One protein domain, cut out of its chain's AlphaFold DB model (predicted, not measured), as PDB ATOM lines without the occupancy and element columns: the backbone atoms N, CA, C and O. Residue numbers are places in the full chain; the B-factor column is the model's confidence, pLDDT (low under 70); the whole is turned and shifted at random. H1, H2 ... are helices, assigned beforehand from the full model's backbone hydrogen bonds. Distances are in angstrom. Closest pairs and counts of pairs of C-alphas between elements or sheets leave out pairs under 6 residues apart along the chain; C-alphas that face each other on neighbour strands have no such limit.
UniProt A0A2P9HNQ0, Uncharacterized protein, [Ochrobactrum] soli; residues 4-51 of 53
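This is residues 4 to 51 of the 53 residues of an uncharacterized protein of [Ochrobactrum] soli (UniProt A0A2P9HNQ0). This is a helical hairpin: two long helices, H1 and then H2, stand side by side with their lines only 4 degrees from each other, running opposite ways, with a tight turn at one end. Nothing else packs on the pair, and the outline is a flat-sided rod spanning 37 by 16 by 5 A. The printed part has 48 residues with two named helices and no named strand, all helix in class, and is loose, with a radius of gyration of the C-alphas of 12.1 A.

Begin with H1, residues 4 to 23, which a tight link of four residues joins to H2, residues 28 to 49. The two touch, and their closest C-alphas, those of Ile 21 and Lys 31, are 6.7 A apart. They form a hairpin at a shallow tilt of 4 degrees, opposite ways, with centres 11.3 A apart. In H1 every O i to N i+4 pair is within hydrogen-bond range; in H2, 17 of 18 are.

Find C-alpha 4 at (-23.878, 18.265, 13.648); H1 runs 28.7 A from there to C-alpha 23. H2 starts at C-alpha 28, (-57.375, 9.875, 10.963), and runs 32.0 A to C-alpha 49 at (-25.463, 8.332, 11.703).

Look at Pro 25 and Ala 51 for the two C-alphas farthest apart, 38.1 A. The printed part has no cut, and residue 51 has pLDDT under 70.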
ATOM      1  N   LEU A   4     -22.933  17.402  12.938       83.06
ATOM      2  CA  LEU A   4     -23.878  18.265  13.648       83.06
ATOM      3  C   LEU A   4     -24.845  19.002  12.714       83.06
ATOM      4  O   LEU A   4     -26.030  19.094  13.018       83.06
ATOM      5  N   ILE A   5     -24.365  19.500  11.570       86.81
ATOM      6  CA  ILE A   5     -25.203  20.203  10.587       86.81
ATOM      7  C   ILE A   5     -26.182  19.216   9.946       86.81
ATOM      8  O   ILE A   5     -27.362  19.526   9.808       86.81
ATOM      9  N   GLY A   6     -25.712  18.011   9.606       84.62
ATOM     10  CA  GLY A   6     -26.569  16.949   9.075       84.62
ATOM     11  C   GLY A   6     -27.682  16.571  10.051       84.62
ATOM     12  O   GLY A   6     -28.852  16.565   9.674       84.62
ATOM     13  N   LEU A   7     -27.331  16.337  11.318       86.06
ATOM     14  CA  LEU A   7     -28.295  15.997  12.365       86.06
ATOM     15  C   LEU A   7     -29.342  17.105  12.558       86.06
ATOM     16  O   LEU A   7     -30.535  16.818  12.652       86.06
ATOM     17  N   LEU A   8     -28.906  18.369  12.565       89.25
ATOM     18  CA  LEU A   8     -29.791  19.524  12.703       89.25
ATOM     19  C   LEU A   8     -30.801  19.598  11.547       89.25
ATOM     20  O   LEU A   8     -31.996  19.784  11.781       89.25
ATOM     21  N   ILE A   9     -30.335  19.390  10.311       89.31
ATOM     22  CA  ILE A   9     -31.194  19.367   9.121       89.31
ATOM     23  C   ILE A   9     -32.171  18.188   9.186       89.31
ATOM     24  O   ILE A   9     -33.355  18.377   8.924       89.31
ATOM     25  N   THR A  10     -31.722  16.990   9.571       87.44
ATOM     26  CA  THR A  10     -32.598  15.813   9.712       87.44
ATOM     27  C   THR A  10     -33.736  16.084  10.696       87.44
ATOM     28  O   THR A  10     -34.895  15.811  10.380       87.44
ATOM     29  N   ILE A  11     -33.430  16.658  11.862       88.12
ATOM     30  CA  ILE A  11     -34.442  17.002  12.870       88.12
ATOM     31  C   ILE A  11     -35.425  18.034  12.303       88.12
ATOM     32  O   ILE A  11     -36.637  17.836  12.392       88.12
ATOM     33  N   LEU A  12     -34.917  19.093  11.666       91.19
ATOM     34  CA  LEU A  12     -35.739  20.133  11.047       91.19
ATOM     35  C   LEU A  12     -36.705  19.555   9.999       91.19
ATOM     36  O   LEU A  12     -37.895  19.863  10.013       91.19
ATOM     37  N   VAL A  13     -36.202  18.695   9.111       90.31
ATOM     38  CA  VAL A  13     -36.983  18.076   8.032       90.31
ATOM     39  C   VAL A  13     -38.078  17.172   8.596       90.31
ATOM     40  O   VAL A  13     -39.220  17.262   8.151       90.31
ATOM     41  N   ILE A  14     -37.771  16.346   9.601       89.62
ATOM     42  CA  ILE A  14     -38.767  15.475  10.245       89.62
ATOM     43  C   ILE A  14     -39.891  16.313  10.863       89.62
ATOM     44  O   ILE A  14     -41.067  16.036  10.619       89.62
ATOM     45  N   PHE A  15     -39.549  17.364  11.613       90.94
ATOM     46  CA  PHE A  15     -40.545  18.252  12.215       90.94
ATOM     47  C   PHE A  15     -41.396  18.969  11.167       90.94
ATOM     48  O   PHE A  15     -42.614  19.040  11.325       90.94
ATOM     49  N   LEU A  16     -40.786  19.453  10.083       91.38
ATOM     50  CA  LEU A  16     -41.502  20.137   9.008       91.38
ATOM     51  C   LEU A  16     -42.510  19.210   8.318       91.38
ATOM     52  O   LEU A  16     -43.656  19.596   8.093       91.38
ATOM     53  N   VAL A  17     -42.104  17.975   8.022       90.69
ATOM     54  CA  VAL A  17     -42.974  16.982   7.382       90.69
ATOM     55  C   VAL A  17     -44.125  16.594   8.312       90.69
ATOM     56  O   VAL A  17     -45.278  16.598   7.883       90.69
ATOM     57  N   LEU A  18     -43.852  16.332   9.596       86.94
ATOM     58  CA  LEU A  18     -44.901  16.049  10.584       86.94
ATOM     59  C   LEU A  18     -45.869  17.226  10.753       86.94
ATOM     60  O   LEU A  18     -47.076  17.007  10.867       86.94
ATOM     61  N   TYR A  19     -45.360  18.458  10.743       90.25
ATOM     62  CA  TYR A  19     -46.175  19.666  10.833       90.25
ATOM     63  C   TYR A  19     -47.115  19.804   9.630       90.25
ATOM     64  O   TYR A  19     -48.315  20.007   9.816       90.25
ATOM     65  N   LEU A  20     -46.610  19.607   8.406       86.62
ATOM     66  CA  LEU A  20     -47.438  19.616   7.195       86.62
ATOM     67  C   LEU A  20     -48.515  18.525   7.233       86.62
ATOM     68  O   LEU A  20     -49.679  18.805   6.954       86.62
ATOM     69  N   ILE A  21     -48.152  17.302   7.630       86.38
ATOM     70  CA  ILE A  21     -49.101  16.184   7.771       86.38
ATOM     71  C   ILE A  21     -50.193  16.515   8.795       86.38
ATOM     72  O   ILE A  21     -51.346  16.134   8.611       86.38
ATOM     73  N   ASN A  22     -49.848  17.217   9.877       87.00
ATOM     74  CA  ASN A  22     -50.804  17.605  10.909       87.00
ATOM     75  C   ASN A  22     -51.746  18.733  10.461       87.00
ATOM     76  O   ASN A  22     -52.857  18.825  10.979       87.00
ATOM     77  N   MET A  23     -51.300  19.580   9.530       86.88
ATOM     78  CA  MET A  23     -52.076  20.705   9.007       86.88
ATOM     79  C   MET A  23     -52.981  20.315   7.834       86.88
ATOM     80  O   MET A  23     -53.988  20.982   7.600       86.88
ATOM     81  N   LEU A  24     -52.664  19.240   7.104       83.00
ATOM     82  CA  LEU A  24     -53.589  18.726   6.100       83.00
ATOM     83  C   LEU A  24     -54.816  18.087   6.782       83.00
ATOM     84  O   LEU A  24     -54.657  17.294   7.716       83.00
ATOM     85  N   PRO A  25     -56.034  18.355   6.280       83.44
ATOM     86  CA  PRO A  25     -57.255  17.682   6.713       83.44
ATOM     87  C   PRO A  25     -57.289  16.248   6.156       83.44
ATOM     88  O   PRO A  25     -58.055  15.926   5.252       83.44
ATOM     89  N   LEU A  26     -56.397  15.395   6.659       85.19
ATOM     90  CA  LEU A  26     -56.326  13.977   6.326       85.19
ATOM     91  C   LEU A  26     -57.211  13.184   7.279       85.19
ATOM     92  O   LEU A  26     -57.221  13.433   8.488       85.19
ATOM     93  N   ASP A  27     -57.881  12.166   6.744       89.31
ATOM     94  CA  ASP A  27     -58.567  11.166   7.553       89.31
ATOM     95  C   ASP A  27     -57.629  10.598   8.622       89.31
ATOM     96  O   ASP A  27     -56.445  10.349   8.372       89.31
ATOM     97  N   ALA A  28     -58.164  10.332   9.816       86.94
ATOM     98  CA  ALA A  28     -57.375   9.875  10.963       86.94
ATOM     99  C   ALA A  28     -56.491   8.655  10.636       86.94
ATOM    100  O   ALA A  28     -55.342   8.588  11.071       86.94
ATOM    101  N   LYS A  29     -56.989   7.734   9.799       89.38
ATOM    102  CA  LYS A  29     -56.230   6.567   9.319       89.38
ATOM    103  C   LYS A  29     -55.046   6.961   8.432       89.38
ATOM    104  O   LYS A  29     -53.957   6.419   8.588       89.38
ATOM    105  N   VAL A  30     -55.240   7.917   7.526       89.75
ATOM    106  CA  VAL A  30     -54.198   8.394   6.603       89.75
ATOM    107  C   VAL A  30     -53.113   9.142   7.371       89.75
ATOM    108  O   VAL A  30     -51.927   8.901   7.155       89.75
ATOM    109  N   LYS A  31     -53.506   9.981   8.336       88.25
ATOM    110  CA  LYS A  31     -52.570  10.663   9.236       88.25
ATOM    111  C   LYS A  31     -51.718   9.673  10.030       88.25
ATOM    112  O   LYS A  31     -50.513   9.869  10.150       88.25
ATOM    113  N   GLN A  32     -52.324   8.595  10.526       88.94
ATOM    114  CA  GLN A  32     -51.621   7.560  11.281       88.94
ATOM    115  C   GLN A  32     -50.591   6.828  10.408       88.94
ATOM    116  O   GLN A  32     -49.445   6.666  10.820       88.94
ATOM    117  N   ILE A  33     -50.955   6.469   9.170       91.06
ATOM    118  CA  ILE A  33     -50.025   5.867   8.199       91.06
ATOM    119  C   ILE A  33     -48.871   6.830   7.885       91.06
ATOM    120  O   ILE A  33     -47.708   6.429   7.914       91.06
ATOM    121  N   ALA A  34     -49.171   8.108   7.642       90.12
ATOM    122  CA  ALA A  34     -48.159   9.116   7.348       90.12
ATOM    123  C   ALA A  34     -47.190   9.321   8.528       90.12
ATOM    124  O   ALA A  34     -45.978   9.373   8.328       90.12
ATOM    125  N   GLN A  35     -47.696   9.355   9.764       87.38
ATOM    126  CA  GLN A  35     -46.865   9.428  10.969       87.38
ATOM    127  C   GLN A  35     -45.954   8.205  11.113       87.38
ATOM    128  O   GLN A  35     -44.764   8.364  11.384       87.38
ATOM    129  N   VAL A  36     -46.479   6.999  10.882       91.88
ATOM    130  CA  VAL A  36     -45.690   5.759  10.934       91.88
ATOM    131  C   VAL A  36     -44.559   5.787   9.903       91.88
ATOM    132  O   VAL A  36     -43.417   5.490  10.249       91.88
ATOM    133  N   ILE A  37     -44.837   6.213   8.666       92.75
ATOM    134  CA  ILE A  37     -43.818   6.339   7.611       92.75
ATOM    135  C   ILE A  37     -42.717   7.323   8.027       92.75
ATOM    136  O   ILE A  37     -41.534   7.007   7.905       92.75
ATOM    137  N   VAL A  38     -43.081   8.494   8.556       91.00
ATOM    138  CA  VAL A  38     -42.098   9.504   8.979       91.00
ATOM    139  C   VAL A  38     -41.237   9.007  10.139       91.00
ATOM    140  O   VAL A  38     -40.026   9.231  10.135       91.00
ATOM    141  N   ILE A  39     -41.823   8.288  11.099       87.62
ATOM    142  CA  ILE A  39     -41.076   7.680  12.207       87.62
ATOM    143  C   ILE A  39     -40.065   6.657  11.673       87.62
ATOM    144  O   ILE A  39     -38.896   6.706  12.057       87.62
ATOM    145  N   ILE A  40     -40.473   5.777  10.752       92.81
ATOM    146  CA  ILE A  40     -39.580   4.778  10.140       92.81
ATOM    147  C   ILE A  40     -38.418   5.465   9.410       92.81
ATOM    148  O   ILE A  40     -37.262   5.092   9.612       92.81
ATOM    149  N   ILE A  41     -38.697   6.500   8.612       89.88
ATOM    150  CA  ILE A  41     -37.661   7.278   7.913       89.88
ATOM    151  C   ILE A  41     -36.717   7.957   8.914       89.88
ATOM    152  O   ILE A  41     -35.501   7.939   8.716       89.88
ATOM    153  N   GLY A  42     -37.252   8.514  10.003       86.62
ATOM    154  CA  GLY A  42     -36.456   9.103  11.077       86.62
ATOM    155  C   GLY A  42     -35.492   8.091  11.695       86.62
ATOM    156  O   GLY A  42     -34.300   8.370  11.807       86.62
ATOM    157  N   ILE A  43     -35.975   6.886  12.006       87.25
ATOM    158  CA  ILE A  43     -35.148   5.797  12.543       87.25
ATOM    159  C   ILE A  43     -34.064   5.385  11.537       87.25
ATOM    160  O   ILE A  43     -32.894   5.318  11.906       87.25
ATOM    161  N   ILE A  44     -34.411   5.172  10.263       89.38
ATOM    162  CA  ILE A  44     -33.440   4.830   9.207       89.38
ATOM    163  C   ILE A  44     -32.367   5.921   9.074       89.38
ATOM    164  O   ILE A  44     -31.178   5.617   8.951       89.38
ATOM    165  N   SER A  45     -32.761   7.195   9.139       82.00
ATOM    166  CA  SER A  45     -31.817   8.311   9.094       82.00
ATOM    167  C   SER A  45     -30.881   8.318  10.301       82.00
ATOM    168  O   SER A  45     -29.703   8.622  10.132       82.00
ATOM    169  N   LEU A  46     -31.371   7.984  11.497       81.88
ATOM    170  CA  LEU A  46     -30.553   7.897  12.710       81.88
ATOM    171  C   LEU A  46     -29.584   6.711  12.659       81.88
ATOM    172  O   LEU A  46     -28.414   6.873  12.997       81.88
ATOM    173  N   LEU A  47     -30.026   5.556  12.155       86.62
ATOM    174  CA  LEU A  47     -29.164   4.390  11.928       86.62
ATOM    175  C   LEU A  47     -28.001   4.710  10.980       86.62
ATOM    176  O   LEU A  47     -26.881   4.252  11.197       86.62
ATOM    177  N   LYS A  48     -28.240   5.566   9.980       79.06
ATOM    178  CA  LYS A  48     -27.199   6.092   9.088       79.06
ATOM    179  C   LYS A  48     -26.094   6.860   9.824       79.06
ATOM    180  O   LYS A  48     -24.937   6.769   9.430       79.06
ATOM    181  N   TYR A  49     -26.436   7.601  10.881       74.75
ATOM    182  CA  TYR A  49     -25.463   8.332  11.703       74.75
ATOM    183  C   TYR A  49     -24.713   7.429  12.692       74.75
ATOM    184  O   TYR A  49     -23.601   7.763  13.094       74.75
ATOM    185  N   LEU A  50     -25.295   6.285  13.063       73.44
ATOM    186  CA  LEU A  50     -24.757   5.318  14.032       73.44
ATOM    187  C   LEU A  50     -23.725   4.335  13.441       73.44
ATOM    188  O   LEU A  50     -23.395   3.350  14.090       73.44
ATOM    189  N   ALA A  51     -23.175   4.616  12.256       66.12
ATOM    190  CA  ALA A  51     -22.095   3.846  11.626       66.12
ATOM    191  C   ALA A  51     -22.476   2.467  11.035       66.12
ATOM    192  O   ALA A  51     -21.633   1.580  10.959       66.12
TER     193      ALA A  51